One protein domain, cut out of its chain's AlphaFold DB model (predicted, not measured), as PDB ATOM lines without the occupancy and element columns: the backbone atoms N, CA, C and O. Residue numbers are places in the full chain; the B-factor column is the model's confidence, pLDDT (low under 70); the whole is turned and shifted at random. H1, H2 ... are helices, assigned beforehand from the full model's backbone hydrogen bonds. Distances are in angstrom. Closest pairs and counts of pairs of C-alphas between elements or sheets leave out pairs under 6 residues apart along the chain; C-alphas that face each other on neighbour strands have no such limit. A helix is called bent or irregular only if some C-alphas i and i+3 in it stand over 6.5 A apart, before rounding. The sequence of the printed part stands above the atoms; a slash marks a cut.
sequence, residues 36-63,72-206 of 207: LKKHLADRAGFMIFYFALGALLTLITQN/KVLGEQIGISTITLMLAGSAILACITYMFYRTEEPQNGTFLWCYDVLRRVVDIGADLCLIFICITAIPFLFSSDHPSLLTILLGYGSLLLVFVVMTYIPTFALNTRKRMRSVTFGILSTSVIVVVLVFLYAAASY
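This is residues 36 to 63 and 72 to 206 of the 207 residues of the protein "Putative transmembrane protein" of Pseudomonas fluorescens (strain SBW25) (UniProt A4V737). Long helices run back and forth to make an elongated bundle, with H5, H4 and the arm H6a of the bent helix H6 side by side in the core. H7 packs along H4 on one side of this core, while H2 slants across the later part of H5 on another, with short H1 before it and short H3 near it. The printed part has 163 residues with seven named helices, H1 to H7 in order along the chain, and no named strand; its class is all helix. It is only just loose, close to compact, with a radius of gyration of the C-alphas of 18.6 A and spans of 59 by 37 by 24 A.

The longest helix, H5, is residues 109 to 141, 48.3 A from C-alpha 109 at (83.093, 131.130, 190.622) to C-alpha 141 at (115.093, 102.475, 212.743). It is irregular, but only just: C-alphas 135 and 138 are 6.8 A apart. H4 is residues 80 to 100, 30.4 A. H6, residues 149 to 179, was assigned as one helix by its hydrogen bonds but is bent, with C-alphas 167 and 170 7.1 A apart; its arms are H6a, residues 149 to 167, 27.1 A, and H6b, residues 170 to 179, 14.5 A, at a steep tilt of 55 degrees. H7 is residues 182 to 205, 34.3 A, with C-alpha 205 at (116.707, 134.677, 210.092). H2 is residues 44 to 62, 27.3 A; H1 is residues 36 to 42 and H3 residues 72 to 75.

H4, H5, H6a, H6b and H7 form a bundle, helices packed together lengthwise. H5 and H4 touch as a helical hairpin, opposite ways at a shallow tilt of 20 degrees, the closest C-alphas being those of Met 86 and Gly 125, 5.8 A. H5, with residues 122 to 133 alone, touches H6a in a second hairpin at 16 degrees, closest at Ala 126 and Phe 163, C-alphas 5.0 A apart. H4 touches H6b with residues 94 to 99 alone, closest at the C-alphas of Ala 94 and Pro 170, 5.9 A. H7 touches H4, closest at the C-alphas of Cys 95 and Ser 189, 5.2 A; H7 and H5 are apart. H2 touches residues 130 to 139 of H5 alone, the same way at 38 degrees, only just steep, closest at the C-alphas of Gly 54 and Ile 135, 4.0 A. H1 and H5 are near each other, as are H2 and H3. Every O i to N i+4 pair is within hydrogen-bond range in H1, H2, H4, H6a, H6b and H7, and 27 of 29 are in H5; H3 is too short for such a pair.

The C-alphas farthest apart, of Asn 63 and Arg 181, are 61.2 A apart. Residues 64 to 71 are not printed, and C-alphas 63 and 72 are 13.6 A apart across the cut. Of the links that are printed whole, none is long. The mean pLDDT of the printed part is 73.5; 43 residues are under 70, among them 72 to 81, 101 to 109 and 136 to 156.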
ATOM      1  N   LEU A  36      90.007 112.900 207.629       66.81
ATOM      2  CA  LEU A  36      91.371 112.415 207.837       66.81
ATOM      3  C   LEU A  36      91.476 110.909 207.585       66.81
ATOM      4  O   LEU A  36      92.369 110.456 206.873       66.81
ATOM      5  N   LYS A  37      90.532 110.128 208.124       71.44
ATOM      6  CA  LYS A  37      90.473 108.678 207.914       71.44
ATOM      7  C   LYS A  37      90.282 108.333 206.440       71.44
ATOM      8  O   LYS A  37      90.944 107.425 205.948       71.44
ATOM      9  N   LYS A  38      89.397 109.049 205.739       73.94
ATOM     10  CA  LYS A  38      89.191 108.866 204.299       73.94
ATOM     11  C   LYS A  38      90.449 109.228 203.509       73.94
ATOM     12  O   LYS A  38      90.880 108.441 202.683       73.94
ATOM     13  N   HIS A  39      91.072 110.362 203.816       70.06
ATOM     14  CA  HIS A  39      92.295 110.814 203.161       70.06
ATOM     15  C   HIS A  39      93.445 109.808 203.344       70.06
ATOM     16  O   HIS A  39      94.093 109.427 202.375       70.06
ATOM     17  N   LEU A  40      93.638 109.279 204.557       72.81
ATOM     18  CA  LEU A  40      94.607 108.209 204.819       72.81
ATOM     19  C   LEU A  40      94.263 106.910 204.076       72.81
ATOM     20  O   LEU A  40      95.159 106.254 203.552       72.81
ATOM     21  N   ALA A  41      92.984 106.533 204.005       76.44
ATOM     22  CA  ALA A  41      92.555 105.345 203.269       76.44
ATOM     23  C   ALA A  41      92.811 105.485 201.759       76.44
ATOM     24  O   ALA A  41      93.379 104.580 201.150       76.44
ATOM     25  N   ASP A  42      92.481 106.641 201.178       77.19
ATOM     26  CA  ASP A  42      92.691 106.951 199.759       77.19
ATOM     27  C   ASP A  42      94.192 106.997 199.399       77.19
ATOM     28  O   ASP A  42      94.582 106.737 198.260       77.19
ATOM     29  N   ARG A  43      95.056 107.284 200.382       75.81
ATOM     30  CA  ARG A  43      96.518 107.343 200.236       75.81
ATOM     31  C   ARG A  43      97.250 106.106 200.761       75.81
ATOM     32  O   ARG A  43      98.478 106.088 200.745       75.81
ATOM     33  N   ALA A  44      96.551 105.047 201.171       75.38
ATOM     34  CA  ALA A  44      97.176 103.849 201.739       75.38
ATOM     35  C   ALA A  44      98.186 103.190 200.784       75.38
ATOM     36  O   ALA A  44      99.312 102.897 201.182       75.38
ATOM     37  N   GLY A  45      97.824 103.029 199.506       73.12
ATOM     38  CA  GLY A  45      98.736 102.483 198.492       73.12
ATOM     39  C   GLY A  45      99.965 103.368 198.255       73.12
ATOM     40  O   GLY A  45     101.075 102.866 198.097       73.12
ATOM     41  N   PHE A  46      99.779 104.687 198.311       76.81
ATOM     42  CA  PHE A  46     100.856 105.668 198.197       76.81
ATOM     43  C   PHE A  46     101.814 105.574 199.393       76.81
ATOM     44  O   PHE A  46     103.020 105.474 199.206       76.81
ATOM     45  N   MET A  47     101.288 105.489 200.619       76.12
ATOM     46  CA  MET A  47     102.095 105.306 201.832       76.12
ATOM     47  C   MET A  47     102.931 104.021 201.780       76.12
ATOM     48  O   MET A  47     104.128 104.063 202.054       76.12
ATOM     49  N   ILE A  48     102.340 102.894 201.363       80.00
ATOM     50  CA  ILE A  48     103.057 101.614 201.213       80.00
ATOM     51  C   ILE A  48     104.232 101.751 200.235       80.00
ATOM     52  O   ILE A  48     105.330 101.272 200.524       80.00
ATOM     53  N   PHE A  49     104.032 102.440 199.108       80.94
ATOM     54  CA  PHE A  49     105.094 102.692 198.134       80.94
ATOM     55  C   PHE A  49     106.270 103.475 198.742       80.94
ATOM     56  O   PHE A  49     107.422 103.080 198.568       80.94
ATOM     57  N   TYR A  50     106.010 104.539 199.507       78.00
ATOM     58  CA  TYR A  50     107.082 105.323 200.134       78.00
ATOM     59  C   TYR A  50     107.766 104.617 201.299       78.00
ATOM     60  O   TYR A  50     108.963 104.816 201.499       78.00
ATOM     61  N   PHE A  51     107.052 103.756 202.025       75.88
ATOM     62  CA  PHE A  51     107.686 102.849 202.979       75.88
ATOM     63  C   PHE A  51     108.647 101.892 202.266       75.88
ATOM     64  O   PHE A  51     109.794 101.758 202.682       75.88
ATOM     65  N   ALA A  52     108.230 101.276 201.157       76.38
ATOM     66  CA  ALA A  52     109.110 100.415 200.365       76.38
ATOM     67  C   ALA A  52     110.324 101.184 199.815       76.38
ATOM     68  O   ALA A  52     111.444 100.671 199.836       76.38
ATOM     69  N   LEU A  53     110.128 102.436 199.392       80.50
ATOM     70  CA  LEU A  53     111.208 103.317 198.953       80.50
ATOM     71  C   LEU A  53     112.195 103.625 200.091       80.50
ATOM     72  O   LEU A  53     113.403 103.553 199.877       80.50
ATOM     73  N   GLY A  54     111.703 103.906 201.301       72.69
ATOM     74  CA  GLY A  54     112.532 104.093 202.497       72.69
ATOM     75  C   GLY A  54     113.329 102.839 202.869       72.69
ATOM     76  O   GLY A  54     114.520 102.924 203.174       72.69
ATOM     77  N   ALA A  55     112.715 101.656 202.769       72.50
ATOM     78  CA  ALA A  55     113.403 100.381 202.969       72.50
ATOM     79  C   ALA A  55     114.513 100.165 201.933       72.50
ATOM     80  O   ALA A  55     115.635  99.816 202.292       72.50
ATOM     81  N   LEU A  56     114.227 100.429 200.657       79.12
ATOM     82  CA  LEU A  56     115.210 100.317 199.584       79.12
ATOM     83  C   LEU A  56     116.386 101.281 199.797       79.12
ATOM     84  O   LEU A  56     117.536 100.876 199.667       79.12
ATOM     85  N   LEU A  57     116.110 102.528 200.187       73.19
ATOM     86  CA  LEU A  57     117.135 103.511 200.550       73.19
ATOM     87  C   LEU A  57     118.015 103.026 201.705       73.19
ATOM     88  O   LEU A  57     119.230 103.179 201.640       73.19
ATOM     89  N   THR A  58     117.420 102.386 202.710       71.00
ATOM     90  CA  THR A  58     118.145 101.788 203.846       71.00
ATOM     91  C   THR A  58     119.070 100.654 203.397       71.00
ATOM     92  O   THR A  58     120.209 100.550 203.845       71.00
ATOM     93  N   LEU A  59     118.618  99.808 202.469       75.12
ATOM     94  CA  LEU A  59     119.452  98.741 201.907       75.12
ATOM     95  C   LEU A  59     120.610  99.305 201.070       75.12
ATOM     96  O   LEU A  59     121.726  98.787 201.115       75.12
ATOM     97  N   ILE A  60     120.361 100.385 200.324       74.44
ATOM     98  CA  ILE A  60     121.377 101.084 199.528       74.44
ATOM     99  C   ILE A  60     122.431 101.729 200.436       74.44
ATOM    100  O   ILE A  60     123.623 101.619 200.145       74.44
ATOM    101  N   THR A  61     122.030 102.363 201.544       68.06
ATOM    102  CA  THR A  61     122.969 103.000 202.484       68.06
ATOM    103  C   THR A  61     123.833 101.991 203.233       68.06
ATOM    104  O   THR A  61     125.000 102.268 203.498       68.06
ATOM    105  N   GLN A  62     123.301 100.801 203.516       71.44
ATOM    106  CA  GLN A  62     124.051  99.707 204.138       71.44
ATOM    107  C   GLN A  62     125.043  99.023 203.178       71.44
ATOM    108  O   GLN A  62     125.941  98.303 203.621       71.44
ATOM    109  N   ASN A  63     124.931  99.253 201.865       76.69
ATOM    110  CA  ASN A  63     125.860  98.708 200.883       76.69
ATOM    111  C   ASN A  63     127.112  99.594 200.742       76.69
ATOM    112  O   ASN A  63     127.023 100.765 200.378       76.69
ATOM    113  N   LYS A  72     123.899 110.782 200.541       67.69
ATOM    114  CA  LYS A  72     123.666 112.047 199.836       67.69
ATOM    115  C   LYS A  72     122.176 112.278 199.558       67.69
ATOM    116  O   LYS A  72     121.685 113.374 199.796       67.69
ATOM    117  N   VAL A  73     121.444 111.242 199.144       65.44
ATOM    118  CA  VAL A  73     119.986 111.320 198.927       65.44
ATOM    119  C   VAL A  73     119.229 111.570 200.238       65.44
ATOM    120  O   VAL A  73     118.272 112.340 200.251       65.44
ATOM    121  N   LEU A  74     119.665 110.973 201.355       65.44
ATOM    122  CA  LEU A  74     119.109 111.282 202.679       65.44
ATOM    123  C   LEU A  74     119.409 112.727 203.112       65.44
ATOM    124  O   LEU A  74     118.550 113.365 203.711       65.44
ATOM    125  N   GLY A  75     120.593 113.249 202.784       59.19
ATOM    126  CA  GLY A  75     120.988 114.629 203.086       59.19
ATOM    127  C   GLY A  75     120.282 115.699 202.242       59.19
ATOM    128  O   GLY A  75     120.121 116.822 202.709       59.19
ATOM    129  N   GLU A  76     119.835 115.366 201.028       60.00
ATOM    130  CA  GLU A  76     119.120 116.275 200.110       60.00
ATOM    131  C   GLU A  76     117.589 116.259 200.276       60.00
ATOM    132  O   GLU A  76     116.867 116.905 199.511       60.00
ATOM    133  N   GLN A  77     117.066 115.528 201.262       60.03
ATOM    134  CA  GLN A  77     115.632 115.451 201.533       60.03
ATOM    135  C   GLN A  77     114.972 116.842 201.590       60.03
ATOM    136  O   GLN A  77     115.451 117.735 202.289       60.03
ATOM    137  N   ILE A  78     113.852 117.012 200.862       57.59
ATOM    138  CA  ILE A  78     112.997 118.217 200.877       57.59
ATOM    139  C   ILE A  78     112.811 118.681 202.333       57.59
ATOM    140  O   ILE A  78     112.154 118.031 203.135       57.59
ATOM    141  N   GLY A  79     113.440 119.792 202.704       64.00
ATOM    142  CA  GLY A  79     113.606 120.130 204.115       64.00
ATOM    143  C   GLY A  79     112.290 120.379 204.858       64.00
ATOM    144  O   GLY A  79     111.269 120.749 204.275       64.00
ATOM    145  N   ILE A  80     112.357 120.292 206.192       65.56
ATOM    146  CA  ILE A  80     111.328 120.798 207.121       65.56
ATOM    147  C   ILE A  80     110.918 122.236 206.756       65.56
ATOM    148  O   ILE A  80     109.768 122.623 206.954       65.56
ATOM    149  N   SER A  81     111.822 123.015 206.154       69.81
ATOM    150  CA  SER A  81     111.564 124.344 205.591       69.81
ATOM    151  C   SER A  81     110.449 124.359 204.539       69.81
ATOM    152  O   SER A  81     109.580 125.225 204.598       69.81
ATOM    153  N   THR A  82     110.410 123.389 203.623       74.75
ATOM    154  CA  THR A  82     109.358 123.272 202.600       74.75
ATOM    155  C   THR A  82     108.011 122.951 203.235       74.75
ATOM    156  O   THR A  82     107.010 123.585 202.909       74.75
ATOM    157  N   ILE A  83     107.987 122.021 204.192       72.31
ATOM    158  CA  ILE A  83     106.777 121.679 204.953       72.31
ATOM    159  C   ILE A  83     106.275 122.902 205.732       72.31
ATOM    160  O   ILE A  83     105.090 123.229 205.696       72.31
ATOM    161  N   THR A  84     107.187 123.625 206.384       73.25
ATOM    162  CA  THR A  84     106.887 124.849 207.140       73.25
ATOM    163  C   THR A  84     106.305 125.937 206.238       73.25
ATOM    164  O   THR A  84     105.305 126.563 206.588       73.25
ATOM    165  N   LEU A  85     106.888 126.133 205.051       79.62
ATOM    166  CA  LEU A  85     106.400 127.088 204.062       79.62
ATOM    167  C   LEU A  85     105.007 126.709 203.550       79.62
ATOM    168  O   LEU A  85     104.148 127.580 203.433       79.62
ATOM    169  N   MET A  86     104.763 125.424 203.279       80.12
ATOM    170  CA  MET A  86     103.450 124.956 202.836       80.12
ATOM    171  C   MET A  86     102.390 125.116 203.928       80.12
ATOM    172  O   MET A  86     101.315 125.634 203.641       80.12
ATOM    173  N   LEU A  87     102.696 124.773 205.186       79.44
ATOM    174  CA  LEU A  87     101.812 125.007 206.333       79.44
ATOM    175  C   LEU A  87     101.437 126.490 206.466       79.44
ATOM    176  O   LEU A  87     100.259 126.834 206.582       79.44
ATOM    177  N   ALA A  88     102.437 127.370 206.416       81.25
ATOM    178  CA  ALA A  88     102.241 128.811 206.500       81.25
ATOM    179  C   ALA A  88     101.420 129.354 205.315       81.25
ATOM    180  O   ALA A  88     100.473 130.118 205.512       81.25
ATOM    181  N   GLY A  89     101.735 128.913 204.095       82.38
ATOM    182  CA  GLY A  89     101.008 129.272 202.879       82.38
ATOM    183  C   GLY A  89      99.542 128.840 202.924       82.38
ATOM    184  O   GLY A  89      98.662 129.648 202.632       82.38
ATOM    185  N   SER A  90      99.259 127.614 203.371       83.19
ATOM    186  CA  SER A  90      97.894 127.108 203.566       83.19
ATOM    187  C   SER A  90      97.102 127.943 204.571       83.19
ATOM    188  O   SER A  90      95.939 128.260 204.318       83.19
ATOM    189  N   ALA A  91      97.717 128.336 205.691       81.19
ATOM    190  CA  ALA A  91      97.065 129.160 206.707       81.19
ATOM    191  C   ALA A  91      96.703 130.555 206.173       81.19
ATOM    192  O   ALA A  91      95.570 131.015 206.350       81.19
ATOM    193  N   ILE A  92      97.637 131.209 205.474       83.75
ATOM    194  CA  ILE A  92      97.417 132.525 204.857       83.75
ATOM    195  C   ILE A  92      96.331 132.431 203.781       83.75
ATOM    196  O   ILE A  92      95.387 133.225 203.781       83.75
ATOM    197  N   LEU A  93      96.423 131.437 202.896       84.31
ATOM    198  CA  LEU A  93      95.471 131.245 201.807       84.31
ATOM    199  C   LEU A  93      94.058 130.956 202.330       84.31
ATOM    200  O   LEU A  93      93.090 131.484 201.784       84.31
ATOM    201  N   ALA A  94      93.922 130.194 203.420       82.00
ATOM    202  CA  ALA A  94      92.636 129.972 204.077       82.00
ATOM    203  C   ALA A  94      92.059 131.274 204.647       82.00
ATOM    204  O   ALA A  94      90.896 131.595 204.400       82.00
ATOM    205  N   CYS A  95      92.876 132.059 205.352       82.88
ATOM    206  CA  CYS A  95      92.462 133.347 205.907       82.88
ATOM    207  C   CYS A  95      91.958 134.298 204.811       82.88
ATOM    208  O   CYS A  95      90.873 134.859 204.941       82.88
ATOM    209  N   ILE A  96      92.701 134.430 203.708       82.38
ATOM    210  CA  ILE A  96      92.324 135.263 202.556       82.38
ATOM    211  C   ILE A  96      91.024 134.750 201.920       82.38
ATOM    212  O   ILE A  96      90.072 135.517 201.762       82.38
ATOM    213  N   THR A  97      90.948 133.451 201.619       80.81
ATOM    214  CA  THR A  97      89.784 132.835 200.958       80.81
ATOM    215  C   THR A  97      88.493 133.083 201.741       80.81
ATOM    216  O   THR A  97      87.476 133.451 201.164       80.81
ATOM    217  N   TYR A  98      88.513 132.953 203.067       77.12
ATOM    218  CA  TYR A  98      87.303 133.141 203.875       77.12
ATOM    219  C   TYR A  98      87.066 134.589 204.337       77.12
ATOM    220  O   TYR A  98      85.972 134.908 204.810       77.12
ATOM    221  N   MET A  99      88.054 135.477 204.196       78.38
ATOM    222  CA  MET A  99      87.910 136.909 204.477       78.38
ATOM    223  C   MET A  99      87.180 137.631 203.341       78.38
ATOM    224  O   MET A  99      86.264 138.407 203.611       78.38
ATOM    225  N   PHE A 100      87.564 137.364 202.089       72.56
ATOM    226  CA  PHE A 100      87.051 138.095 200.926       72.56
ATOM    227  C   PHE A 100      85.751 137.531 200.355       72.56
ATOM    228  O   PHE A 100      84.973 138.280 199.765       72.56
ATOM    229  N   TYR A 101      85.475 136.242 200.554       69.69
ATOM    230  CA  TYR A 101      84.315 135.592 199.954       69.69
ATOM    231  C   TYR A 101      83.280 135.192 201.009       69.69
ATOM    232  O   TYR A 101      83.599 134.633 202.063       69.69
ATOM    233  N   ARG A 102      82.004 135.492 200.736       63.66
ATOM    234  CA  ARG A 102      80.891 135.071 201.591       63.66
ATOM    235  C   ARG A 102      80.661 133.572 201.430       63.66
ATOM    236  O   ARG A 102      80.464 133.076 200.329       63.66
ATOM    237  N   THR A 103      80.589 132.865 202.553       62.62
ATOM    238  CA  THR A 103      80.296 131.421 202.609       62.62
ATOM    239  C   THR A 103      78.881 131.054 202.146       62.62
ATOM    240  O   THR A 103      78.593 129.876 201.971       62.62
ATOM    241  N   GLU A 104      78.000 132.046 201.990       59.59
ATOM    242  CA  GLU A 104      76.595 131.902 201.577       59.59
ATOM    243  C   GLU A 104      76.388 132.064 200.063       59.59
ATOM    244  O   GLU A 104      75.277 131.868 199.583       59.59
ATOM    245  N   GLU A 105      77.444 132.367 199.299       55.81
ATOM    246  CA  GLU A 105      77.391 132.489 197.837       55.81
ATOM    247  C   GLU A 105      78.140 131.319 197.168       55.81
ATOM    248  O   GLU A 105      79.182 131.518 196.540       55.81
ATOM    249  N   PRO A 106      77.630 130.072 197.258       53.50
ATOM    250  CA  PRO A 106      78.250 128.904 196.628       53.50
ATOM    251  C   PRO A 106      78.285 128.984 195.090       53.50
ATOM    252  O   PRO A 106      78.886 128.125 194.454       53.50
ATOM    253  N   GLN A 107      77.663 130.004 194.487       57.38
ATOM    254  CA  GLN A 107      77.672 130.265 193.046       57.38
ATOM    255  C   GLN A 107      78.759 131.263 192.601       57.38
ATOM    256  O   GLN A 107      78.888 131.531 191.409       57.38
ATOM    257  N   ASN A 108      79.563 131.815 193.518       68.38
ATOM    258  CA  ASN A 108      80.648 132.719 193.148       68.38
ATOM    259  C   ASN A 108      81.846 131.912 192.611       68.38
ATOM    260  O   ASN A 108      82.603 131.313 193.378       68.38
ATOM    261  N   GLY A 109      82.023 131.889 191.286       69.56
ATOM    262  CA  GLY A 109      83.093 131.130 190.622       69.56
ATOM    263  C   GLY A 109      84.500 131.448 191.147       69.56
ATOM    264  O   GLY A 109      85.345 130.558 191.231       69.56
ATOM    265  N   THR A 110      84.730 132.683 191.601       74.38
ATOM    266  CA  THR A 110      86.011 133.110 192.184       74.38
ATOM    267  C   THR A 110      86.285 132.437 193.531       74.38
ATOM    268  O   THR A 110      87.405 132.004 193.793       74.38
ATOM    269  N   PHE A 111      85.255 132.284 194.371       75.81
ATOM    270  CA  PHE A 111      85.366 131.572 195.645       75.81
ATOM    271  C   PHE A 111      85.669 130.090 195.430       75.81
ATOM    272  O   PHE A 111      86.558 129.549 196.084       75.81
ATOM    273  N   LEU A 112      84.962 129.446 194.495       74.75
ATOM    274  CA  LEU A 112      85.182 128.037 194.158       74.75
ATOM    275  C   LEU A 112      86.612 127.797 193.673       74.75
ATOM    276  O   LEU A 112      87.242 126.832 194.102       74.75
ATOM    277  N   TRP A 113      87.146 128.696 192.845       77.69
ATOM    278  CA  TRP A 113      88.530 128.618 192.388       77.69
ATOM    279  C   TRP A 113      89.531 128.779 193.541       77.69
ATOM    280  O   TRP A 113      90.404 127.931 193.707       77.69
ATOM    281  N   CYS A 114      89.383 129.801 194.393       75.62
ATOM    282  CA  CYS A 114      90.267 129.991 195.549       75.62
ATOM    283  C   CYS A 114      90.198 128.823 196.545       75.62
ATOM    284  O   CYS A 114      91.229 128.384 197.052       75.62
ATOM    285  N   TYR A 115      89.001 128.295 196.800       79.44
ATOM    286  CA  TYR A 115      88.807 127.129 197.657       79.44
ATOM    287  C   TYR A 115      89.459 125.869 197.073       79.44
ATOM    288  O   TYR A 115      90.087 125.106 197.805       79.44
ATOM    289  N   ASP A 116      89.362 125.665 195.760       79.88
ATOM    290  CA  ASP A 116      90.005 124.541 195.083       79.88
ATOM    291  C   ASP A 116      91.540 124.646 195.111       79.88
ATOM    292  O   ASP A 116      92.229 123.656 195.365       79.88
ATOM    293  N   VAL A 117      92.095 125.851 194.941       81.19
ATOM    294  CA  VAL A 117      93.537 126.095 195.124       81.19
ATOM    295  C   VAL A 117      93.951 125.822 196.571       81.19
ATOM    296  O   VAL A 117      94.931 125.115 196.796       81.19
ATOM    297  N   LEU A 118      93.192 126.313 197.558       82.69
ATOM    298  CA  LEU A 118      93.447 126.047 198.976       82.69
ATOM    299  C   LEU A 118      93.475 124.548 199.273       82.69
ATOM    300  O   LEU A 118      94.399 124.067 199.928       82.69
ATOM    301  N   ARG A 119      92.484 123.816 198.765       79.75
ATOM    302  CA  ARG A 119      92.386 122.370 198.939       79.75
ATOM    303  C   ARG A 119      93.589 121.652 198.337       79.75
ATOM    304  O   ARG A 119      94.203 120.846 199.022       79.75
ATOM    305  N   ARG A 120      93.984 122.001 197.108       80.62
ATOM    306  CA  ARG A 120      95.162 121.416 196.450       80.62
ATOM    307  C   ARG A 120      96.457 121.684 197.214       80.62
ATOM    308  O   ARG A 120      97.240 120.760 197.398       80.62
ATOM    309  N   VAL A 121      96.683 122.914 197.680       81.19
ATOM    310  CA  VAL A 121      97.895 123.262 198.450       81.19
ATOM    311  C   VAL A 121      97.947 122.485 199.768       81.19
ATOM    312  O   VAL A 121      98.997 121.959 200.131       81.19
ATOM    313  N   VAL A 122      96.814 122.381 200.467       81.56
ATOM    314  CA  VAL A 122      96.706 121.623 201.721       81.56
ATOM    315  C   VAL A 122      96.924 120.129 201.501       81.56
ATOM    316  O   VAL A 122      97.720 119.535 202.223       81.56
ATOM    317  N   ASP A 123      96.260 119.538 200.507       79.69
ATOM    318  CA  ASP A 123      96.362 118.105 200.220       79.69
ATOM    319  C   ASP A 123      97.796 117.737 199.794       79.69
ATOM    320  O   ASP A 123      98.349 116.763 200.295       79.69
ATOM    321  N   ILE A 124      98.457 118.554 198.959       81.69
ATOM    322  CA  ILE A 124      99.865 118.340 198.568       81.69
ATOM    323  C   ILE A 124     100.806 118.455 199.773       81.69
ATOM    324  O   ILE A 124     101.715 117.641 199.925       81.69
ATOM    325  N   GLY A 125     100.609 119.455 200.637       77.88
ATOM    326  CA  GLY A 125     101.427 119.616 201.840       77.88
ATOM    327  C   GLY A 125     101.254 118.461 202.829       77.88
ATOM    328  O   GLY A 125     102.234 117.971 203.396       77.88
ATOM    329  N   ALA A 126     100.023 117.975 202.986       77.31
ATOM    330  CA  ALA A 126      99.707 116.805 203.790       77.31
ATOM    331  C   ALA A 126     100.336 115.524 203.207       77.31
ATOM    332  O   ALA A 126     100.974 114.768 203.944       77.31
ATOM    333  N   ASP A 127     100.241 115.324 201.888       80.25
ATOM    334  CA  ASP A 127     100.879 114.210 201.181       80.25
ATOM    335  C   ASP A 127     102.407 114.249 201.357       80.25
ATOM    336  O   ASP A 127     103.015 113.226 201.662       80.25
ATOM    337  N   LEU A 128     103.042 115.424 201.257       78.38
ATOM    338  CA  LEU A 128     104.478 115.575 201.514       78.38
ATOM    339  C   LEU A 128     104.850 115.197 202.950       78.38
ATOM    340  O   LEU A 128     105.820 114.467 203.140       78.38
ATOM    341  N   CYS A 129     104.072 115.610 203.955       76.88
ATOM    342  CA  CYS A 129     104.305 115.189 205.341       76.88
ATOM    343  C   CYS A 129     104.258 113.661 205.485       76.88
ATOM    344  O   CYS A 129     105.119 113.076 206.142       76.88
ATOM    345  N   LEU A 130     103.289 113.002 204.840       75.25
ATOM    346  CA  LEU A 130     103.179 111.542 204.845       75.25
ATOM    347  C   LEU A 130     104.362 110.875 204.140       75.25
ATOM    348  O   LEU A 130     104.924 109.928 204.686       75.25
ATOM    349  N   ILE A 131     104.777 111.381 202.975       77.62
ATOM    350  CA  ILE A 131     105.967 110.904 202.253       77.62
ATOM    351  C   ILE A 131     107.189 110.972 203.165       77.62
ATOM    352  O   ILE A 131     107.928 109.995 203.277       77.62
ATOM    353  N   PHE A 132     107.371 112.097 203.858       75.12
ATOM    354  CA  PHE A 132     108.472 112.288 204.792       75.12
ATOM    355  C   PHE A 132     108.474 111.259 205.899       75.12
ATOM    356  O   PHE A 132     109.493 110.606 206.129       75.12
ATOM    357  N   ILE A 133     107.325 111.083 206.546       75.38
ATOM    358  CA  ILE A 133     107.166 110.098 207.608       75.38
ATOM    359  C   ILE A 133     107.519 108.698 207.081       75.38
ATOM    360  O   ILE A 133     108.301 107.992 207.711       75.38
ATOM    361  N   CYS A 134     107.014 108.322 205.904       74.38
ATOM    362  CA  CYS A 134     107.192 106.983 205.338       74.38
ATOM    363  C   CYS A 134     108.635 106.701 204.881       74.38
ATOM    364  O   CYS A 134     109.176 105.643 205.201       74.38
ATOM    365  N   ILE A 135     109.275 107.628 204.153       72.88
ATOM    366  CA  ILE A 135     110.640 107.434 203.627       72.88
ATOM    367  C   ILE A 135     111.664 107.411 204.763       72.88
ATOM    368  O   ILE A 135     112.617 106.640 204.707       72.88
ATOM    369  N   THR A 136     111.493 108.257 205.782       69.12
ATOM    370  CA  THR A 136     112.480 108.395 206.865       69.12
ATOM    371  C   THR A 136     112.327 107.334 207.951       69.12
ATOM    372  O   THR A 136     113.323 106.979 208.573       69.12
ATOM    373  N   ALA A 137     111.127 106.779 208.159       66.88
ATOM    374  CA  ALA A 137     110.858 105.846 209.259       66.88
ATOM    375  C   ALA A 137     111.804 104.641 209.281       66.88
ATOM    376  O   ALA A 137     112.295 104.260 210.340       66.88
ATOM    377  N   ILE A 138     112.079 104.046 208.119       64.50
ATOM    378  CA  ILE A 138     112.885 102.824 208.036       64.50
ATOM    379  C   ILE A 138     114.390 103.118 208.165       64.50
ATOM    380  O   ILE A 138     115.008 102.523 209.047       64.50
ATOM    381  N   PRO A 139     114.993 104.059 207.410       62.28
ATOM    382  CA  PRO A 139     116.404 104.416 207.584       62.28
ATOM    383  C   PRO A 139     116.775 104.787 209.026       62.28
ATOM    384  O   PRO A 139     117.845 104.409 209.493       62.28
ATOM    385  N   PHE A 140     115.880 105.468 209.752       62.62
ATOM    386  CA  PHE A 140     116.101 105.856 211.150       62.62
ATOM    387  C   PHE A 140     115.987 104.697 212.153       62.62
ATOM    388  O   PHE A 140     116.673 104.716 213.171       62.62
ATOM    389  N   LEU A 141     115.164 103.676 211.891       60.97
ATOM    390  CA  LEU A 141     115.093 102.475 212.743       60.97
ATOM    391  C   LEU A 141     116.362 101.614 212.651       60.97
ATOM    392  O   LEU A 141     116.670 100.872 213.581       60.97
ATOM    393  N   PHE A 142     117.086 101.713 211.535       59.97
ATOM    394  CA  PHE A 142     118.275 100.914 211.243       59.97
ATOM    395  C   PHE A 142     119.588 101.715 211.287       59.97
ATOM    396  O   PHE A 142     120.650 101.137 211.046       59.97
ATOM    397  N   SER A 143     119.553 103.020 211.588       57.09
ATOM    398  CA  SER A 143     120.768 103.827 211.748       57.09
ATOM    399  C   SER A 143     121.493 103.448 213.041       57.09
ATOM    400  O   SER A 143     120.913 103.512 214.125       57.09
ATOM    401  N   SER A 144     122.766 103.069 212.926       45.00
ATOM    402  CA  SER A 144     123.618 102.614 214.033       45.00
ATOM    403  C   SER A 144     124.007 103.715 215.024       45.00
ATOM    404  O   SER A 144     124.310 103.413 216.175       45.00
ATOM    405  N   ASP A 145     123.977 104.980 214.600       53.88
ATOM    406  CA  ASP A 145     124.327 106.133 215.431       53.88
ATOM    407  C   ASP A 145     123.068 106.683 216.095       53.88
ATOM    408  O   ASP A 145     122.368 107.515 215.528       53.88
ATOM    409  N   HIS A 146     122.747 106.157 217.277       48.50
ATOM    410  CA  HIS A 146     121.499 106.400 218.000       48.50
ATOM    411  C   HIS A 146     121.177 107.898 218.198       48.50
ATOM    412  O   HIS A 146     121.718 108.525 219.117       48.50
ATOM    413  N   PRO A 147     120.214 108.483 217.458       53.72
ATOM    414  CA  PRO A 147     119.524 109.662 217.951       53.72
ATOM    415  C   PRO A 147     118.718 109.221 219.178       53.72
ATOM    416  O   PRO A 147     118.175 108.114 219.210       53.72
ATOM    417  N   SER A 148     118.617 110.069 220.205       60.38
ATOM    418  CA  SER A 148     117.785 109.724 221.361       60.38
ATOM    419  C   SER A 148     116.355 109.417 220.887       60.38
ATOM    420  O   SER A 148     115.787 110.160 220.083       60.38
ATOM    421  N   LEU A 149     115.767 108.321 221.372       61.25
ATOM    422  CA  LEU A 149     114.411 107.874 221.007       61.25
ATOM    423  C   LEU A 149     113.375 109.006 221.191       61.25
ATOM    424  O   LEU A 149     112.415 109.125 220.432       61.25
ATOM    425  N   LEU A 150     113.641 109.907 222.143       62.22
ATOM    426  CA  LEU A 150     112.911 111.152 222.372       62.22
ATOM    427  C   LEU A 150     112.943 112.104 221.162       62.22
ATOM    428  O   LEU A 150     111.895 112.573 220.735       62.22
ATOM    429  N   THR A 151     114.118 112.387 220.590       63.78
ATOM    430  CA  THR A 151     114.273 113.258 219.409       63.78
ATOM    431  C   THR A 151     113.487 112.714 218.217       63.78
ATOM    432  O   THR A 151     112.848 113.474 217.492       63.78
ATOM    433  N   ILE A 152     113.477 111.390 218.061       62.56
ATOM    434  CA  ILE A 152     112.738 110.684 217.011       62.56
ATOM    435  C   ILE A 152     111.227 110.836 217.227       62.56
ATOM    436  O   ILE A 152     110.515 111.291 216.332       62.56
ATOM    437  N   LEU A 153     110.735 110.528 218.432       66.31
ATOM    438  CA  LEU A 153     109.324 110.700 218.794       66.31
ATOM    439  C   LEU A 153     108.848 112.146 218.608       66.31
ATOM    440  O   LEU A 153     107.740 112.366 218.123       66.31
ATOM    441  N   LEU A 154     109.683 113.129 218.950       68.06
ATOM    442  CA  LEU A 154     109.376 114.549 218.778       68.06
ATOM    443  C   LEU A 154     109.345 114.961 217.296       68.06
ATOM    444  O   LEU A 154     108.459 115.714 216.890       68.06
ATOM    445  N   GLY A 155     110.251 114.439 216.465       66.44
ATOM    446  CA  GLY A 155     110.265 114.686 215.020       66.44
ATOM    447  C   GLY A 155     109.035 114.107 214.312       66.44
ATOM    448  O   GLY A 155     108.314 114.828 213.626       66.44
ATOM    449  N   TYR A 156     108.718 112.832 214.544       69.25
ATOM    450  CA  TYR A 156     107.525 112.206 213.958       69.25
ATOM    451  C   TYR A 156     106.228 112.771 214.526       69.25
ATOM    452  O   TYR A 156     105.285 113.021 213.776       69.25
ATOM    453  N   GLY A 157     106.185 113.012 215.837       70.44
ATOM    454  CA  GLY A 157     105.049 113.650 216.491       70.44
ATOM    455  C   GLY A 157     104.775 115.040 215.924       70.44
ATOM    456  O   GLY A 157     103.620 115.372 215.672       70.44
ATOM    457  N   SER A 158     105.819 115.830 215.653       70.44
ATOM    458  CA  SER A 158     105.662 117.154 215.045       70.44
ATOM    459  C   SER A 158     105.214 117.081 213.582       70.44
ATOM    460  O   SER A 158     104.292 117.803 213.215       70.44
ATOM    461  N   LEU A 159     105.750 116.168 212.764       70.88
ATOM    462  CA  LEU A 159     105.283 115.961 211.383       70.88
ATOM    463  C   LEU A 159     103.829 115.469 211.315       70.88
ATOM    464  O   LEU A 159     103.049 115.962 210.501       70.88
ATOM    465  N   LEU A 160     103.436 114.542 212.193       77.81
ATOM    466  CA  LEU A 160     102.047 114.086 212.315       77.81
ATOM    467  C   LEU A 160     101.124 115.217 212.771       77.81
ATOM    468  O   LEU A 160     100.023 115.361 212.242       77.81
ATOM    469  N   LEU A 161     101.569 116.041 213.722       77.75
ATOM    470  CA  LEU A 161     100.825 117.219 214.154       77.75
ATOM    471  C   LEU A 161     100.630 118.190 212.985       77.75
ATOM    472  O   LEU A 161      99.509 118.634 212.753       77.75
ATOM    473  N   VAL A 162     101.686 118.486 212.223       77.19
ATOM    474  CA  VAL A 162     101.618 119.368 211.047       77.19
ATOM    475  C   VAL A 162     100.665 118.804 209.997       77.19
ATOM    476  O   VAL A 162      99.814 119.542 209.507       77.19
ATOM    477  N   PHE A 163     100.722 117.503 209.715       78.75
ATOM    478  CA  PHE A 163      99.783 116.821 208.821       78.75
ATOM    479  C   PHE A 163      98.318 117.002 209.257       78.75
ATOM    480  O   PHE A 163      97.458 117.391 208.458       78.75
ATOM    481  N   VAL A 164      98.024 116.782 210.542       75.62
ATOM    482  CA  VAL A 164      96.675 116.973 211.101       75.62
ATOM    483  C   VAL A 164      96.251 118.440 211.029       75.62
ATOM    484  O   VAL A 164      95.111 118.741 210.684       75.62
ATOM    485  N   VAL A 165      97.156 119.375 211.322       80.12
ATOM    486  CA  VAL A 165      96.857 120.809 211.258       80.12
ATOM    487  C   VAL A 165      96.573 121.237 209.821       80.12
ATOM    488  O   VAL A 165      95.549 121.878 209.591       80.12
ATOM    489  N   MET A 166      97.410 120.860 208.849       77.00
ATOM    490  CA  MET A 166      97.210 121.217 207.440       77.00
ATOM    491  C   MET A 166      95.839 120.766 206.949       77.00
ATOM    492  O   MET A 166      95.080 121.582 206.431       77.00
ATOM    493  N   THR A 167      95.478 119.508 207.205       74.19
ATOM    494  CA  THR A 167      94.170 118.955 206.818       74.19
ATOM    495  C   THR A 167      92.988 119.620 207.541       74.19
ATOM    496  O   THR A 167      91.886 119.668 206.997       74.19
ATOM    497  N   TYR A 168      93.199 120.188 208.735       77.75
ATOM    498  CA  TYR A 168      92.167 120.867 209.527       77.75
ATOM    499  C   TYR A 168      91.958 122.348 209.148       77.75
ATOM    500  O   TYR A 168      90.855 122.871 209.341       77.75
ATOM    501  N   ILE A 169      92.975 123.030 208.599       78.62
ATOM    502  CA  ILE A 169      92.963 124.480 208.304       78.62
ATOM    503  C   ILE A 169      91.729 124.926 207.489       78.62
ATOM    504  O   ILE A 169      91.055 125.865 207.931       78.62
ATOM    505  N   PRO A 170      91.374 124.296 206.348       75.06
ATOM    506  CA  PRO A 170      90.246 124.752 205.531       75.06
ATOM    507  C   PRO A 170      88.911 124.681 206.277       75.06
ATOM    508  O   PRO A 170      88.146 125.646 206.296       75.06
ATOM    509  N   THR A 171      88.652 123.558 206.952       73.75
ATOM    510  CA  THR A 171      87.413 123.342 207.707       73.75
ATOM    511  C   THR A 171      87.317 124.289 208.902       73.75
ATOM    512  O   THR A 171      86.262 124.874 209.152       73.75
ATOM    513  N   PHE A 172      88.422 124.494 209.624       74.19
ATOM    514  CA  PHE A 172      88.473 125.428 210.744       74.19
ATOM    515  C   PHE A 172      88.157 126.861 210.317       74.19
ATOM    516  O   PHE A 172      87.339 127.533 210.952       74.19
ATOM    517  N   ALA A 173      88.782 127.325 209.234       74.38
ATOM    518  CA  ALA A 173      88.568 128.669 208.719       74.38
ATOM    519  C   ALA A 173      87.112 128.861 208.264       74.38
ATOM    520  O   ALA A 173      86.485 129.857 208.631       74.38
ATOM    521  N   LEU A 174      86.533 127.867 207.580       75.81
ATOM    522  CA  LEU A 174      85.122 127.859 207.187       75.81
ATOM    523  C   LEU A 174      84.181 127.971 208.398       75.81
ATOM    524  O   LEU A 174      83.272 128.804 208.414       75.81
ATOM    525  N   ASN A 175      84.383 127.142 209.419       73.56
ATOM    526  CA  ASN A 175      83.507 127.104 210.591       73.56
ATOM    527  C   ASN A 175      83.625 128.372 211.437       73.56
ATOM    528  O   ASN A 175      82.617 128.920 211.890       73.56
ATOM    529  N   THR A 176      84.845 128.882 211.593       73.88
ATOM    530  CA  THR A 176      85.098 130.161 212.259       73.88
ATOM    531  C   THR A 176      84.413 131.299 211.503       73.88
ATOM    532  O   THR A 176      83.740 132.129 212.118       73.88
ATOM    533  N   ARG A 177      84.477 131.294 210.165       75.00
ATOM    534  CA  ARG A 177      83.818 132.298 209.325       75.00
ATOM    535  C   ARG A 177      82.295 132.273 209.434       75.00
ATOM    536  O   ARG A 177      81.693 133.346 209.453       75.00
ATOM    537  N   LYS A 178      81.684 131.086 209.526       75.81
ATOM    538  CA  LYS A 178      80.232 130.916 209.721       75.81
ATOM    539  C   LYS A 178      79.760 131.411 211.090       75.81
ATOM    540  O   LYS A 178      78.649 131.913 211.210       75.81
ATOM    541  N   ARG A 179      80.588 131.263 212.130       73.19
ATOM    542  CA  ARG A 179      80.233 131.653 213.508       73.19
ATOM    543  C   ARG A 179      80.527 133.117 213.830       73.19
ATOM    544  O   ARG A 179      79.918 133.662 214.748       73.19
ATOM    545  N   MET A 180      81.455 133.755 213.120       76.19
ATOM    546  CA  MET A 180      81.887 135.127 213.394       76.19
ATOM    547  C   MET A 180      81.318 136.142 212.397       76.19
ATOM    548  O   MET A 180      81.167 135.875 211.206       76.19
ATOM    549  N   ARG A 181      81.064 137.367 212.878       74.88
ATOM    550  CA  ARG A 181      80.774 138.511 212.000       74.88
ATOM    551  C   ARG A 181      81.996 138.824 211.131       74.88
ATOM    552  O   ARG A 181      83.130 138.686 211.585       74.88
ATOM    553  N   SER A 182      81.756 139.315 209.912       72.62
ATOM    554  CA  SER A 182      82.800 139.564 208.899       72.62
ATOM    555  C   SER A 182      83.962 140.422 209.413       72.62
ATOM    556  O   SER A 182      85.116 140.110 209.147       72.62
ATOM    557  N   VAL A 183      83.666 141.472 210.189       75.25
ATOM    558  CA  VAL A 183      84.681 142.387 210.743       75.25
ATOM    559  C   VAL A 183      85.574 141.680 211.767       75.25
ATOM    560  O   VAL A 183      86.794 141.774 211.694       75.25
ATOM    561  N   THR A 184      84.981 140.921 212.692       76.62
ATOM    562  CA  THR A 184      85.722 140.161 213.711       76.62
ATOM    563  C   THR A 184      86.591 139.079 213.070       76.62
ATOM    564  O   THR A 184      87.742 138.904 213.461       76.62
ATOM    565  N   PHE A 185      86.062 138.391 212.054       79.19
ATOM    566  CA  PHE A 185      86.823 137.399 211.298       79.19
ATOM    567  C   PHE A 185      87.998 138.028 210.541       79.19
ATOM    568  O   PHE A 185      89.085 137.456 210.528       79.19
ATOM    569  N   GLY A 186      87.799 139.217 209.959       76.88
ATOM    570  CA  GLY A 186      88.855 139.989 209.309       76.88
ATOM    571  C   GLY A 186      90.007 140.300 210.263       76.88
ATOM    572  O   GLY A 186      91.139 139.936 209.975       76.88
ATOM    573  N   ILE A 187      89.714 140.862 211.443       79.94
ATOM    574  CA  ILE A 187      90.735 141.183 212.460       79.94
ATOM    575  C   ILE A 187      91.509 139.930 212.890       79.94
ATOM    576  O   ILE A 187      92.741 139.954 212.957       79.94
ATOM    577  N   LEU A 188      90.803 138.826 213.156       83.31
ATOM    578  CA  LEU A 188      91.428 137.558 213.540       83.31
ATOM    579  C   LEU A 188      92.347 137.034 212.429       83.31
ATOM    580  O   LEU A 188      93.493 136.682 212.688       83.31
ATOM    581  N   SER A 189      91.856 137.028 211.192       82.06
ATOM    582  CA  SER A 189      92.582 136.542 210.019       82.06
ATOM    583  C   SER A 189      93.827 137.382 209.737       82.06
ATOM    584  O   SER A 189      94.904 136.829 209.539       82.06
ATOM    585  N   THR A 190      93.723 138.712 209.798       80.69
ATOM    586  CA  THR A 190      94.879 139.611 209.678       80.69
ATOM    587  C   THR A 190      95.900 139.346 210.781       80.69
ATOM    588  O   THR A 190      97.088 139.250 210.491       80.69
ATOM    589  N   SER A 191      95.453 139.146 212.024       81.44
ATOM    590  CA  SER A 191      96.344 138.832 213.150       81.44
ATOM    591  C   SER A 191      97.087 137.509 212.936       81.44
ATOM    592  O   SER A 191      98.297 137.446 213.134       81.44
ATOM    593  N   VAL A 192      96.388 136.466 212.475       83.56
ATOM    594  CA  VAL A 192      96.995 135.167 212.146       83.56
ATOM    595  C   VAL A 192      98.024 135.318 211.029       83.56
ATOM    596  O   VAL A 192      99.139 134.827 211.174       83.56
ATOM    597  N   ILE A 193      97.696 136.042 209.954       84.69
ATOM    598  CA  ILE A 193      98.629 136.298 208.846       84.69
ATOM    599  C   ILE A 193      99.891 137.002 209.357       84.69
ATOM    600  O   ILE A 193     100.993 136.563 209.037       84.69
ATOM    601  N   VAL A 194      99.756 138.046 210.184       84.75
ATOM    602  CA  VAL A 194     100.914 138.747 210.763       84.75
ATOM    603  C   VAL A 194     101.769 137.799 211.604       84.75
ATOM    604  O   VAL A 194     102.983 137.768 211.426       84.75
ATOM    605  N   VAL A 195     101.160 136.987 212.472       84.50
ATOM    606  CA  VAL A 195     101.892 136.010 213.295       84.50
ATOM    607  C   VAL A 195     102.633 134.989 212.428       84.50
ATOM    608  O   VAL A 195     103.802 134.711 212.687       84.50
ATOM    609  N   VAL A 196     101.995 134.465 211.377       84.38
ATOM    610  CA  VAL A 196     102.625 133.515 210.447       84.38
ATOM    611  C   VAL A 196     103.803 134.158 209.708       84.38
ATOM    612  O   VAL A 196     104.854 133.534 209.586       84.38
ATOM    613  N   LEU A 197     103.670 135.407 209.254       83.88
ATOM    614  CA  LEU A 197     104.756 136.130 208.586       83.88
ATOM    615  C   LEU A 197     105.932 136.407 209.531       83.88
ATOM    616  O   LEU A 197     107.080 136.213 209.140       83.88
ATOM    617  N   VAL A 198     105.659 136.805 210.778       85.81
ATOM    618  CA  VAL A 198     106.694 136.990 211.807       85.81
ATOM    619  C   VAL A 198     107.408 135.670 212.094       85.81
ATOM    620  O   VAL A 198     108.633 135.645 212.177       85.81
ATOM    621  N   PHE A 199     106.664 134.566 212.195       83.12
ATOM    622  CA  PHE A 199     107.240 133.239 212.385       83.12
ATOM    623  C   PHE A 199     108.134 132.824 211.209       83.12
ATOM    624  O   PHE A 199     109.260 132.390 211.431       83.12
ATOM    625  N   LEU A 200     107.677 133.005 209.965       80.50
ATOM    626  CA  LEU A 200     108.486 132.721 208.776       80.50
ATOM    627  C   LEU A 200     109.750 133.586 208.723       80.50
ATOM    628  O   LEU A 200     110.817 133.082 208.389       80.50
ATOM    629  N   TYR A 201     109.651 134.867 209.083       81.06
ATOM    630  CA  TYR A 201     110.804 135.762 209.158       81.06
ATOM    631  C   TYR A 201     111.808 135.316 210.230       81.06
ATOM    632  O   TYR A 201     113.010 135.269 209.971       81.06
ATOM    633  N   ALA A 202     111.331 134.932 211.416       80.06
ATOM    634  CA  ALA A 202     112.173 134.386 212.478       80.06
ATOM    635  C   ALA A 202     112.846 133.070 212.049       80.06
ATOM    636  O   ALA A 202     114.042 132.893 212.256       80.06
ATOM    637  N   ALA A 203     112.107 132.180 211.384       73.06
ATOM    638  CA  ALA A 203     112.635 130.922 210.864       73.06
ATOM    639  C   ALA A 203     113.680 131.135 209.754       73.06
ATOM    640  O   ALA A 203     114.661 130.404 209.696       73.06
ATOM    641  N   ALA A 204     113.500 132.144 208.898       73.75
ATOM    642  CA  ALA A 204     114.448 132.487 207.835       73.75
ATOM    643  C   ALA A 204     115.692 133.245 208.337       73.75
ATOM    644  O   ALA A 204     116.723 133.240 207.669       73.75
ATOM    645  N   SER A 205     115.597 133.925 209.483       72.12
ATOM    646  CA  SER A 205     116.707 134.677 210.092       72.12
ATOM    647  C   SER A 205     117.534 133.855 211.085       72.12
ATOM    648  O   SER A 205     118.620 134.292 211.471       72.12
ATOM    649  N   TYR A 206     117.060 132.665 211.464       60.19
ATOM    650  CA  TYR A 206     117.823 131.690 212.237       60.19
ATOM    651  C   TYR A 206     118.944 131.110 211.356       60.19
ATOM    652  O   TYR A 206     118.670 130.405 210.385       60.19
TER     653      TYR A 206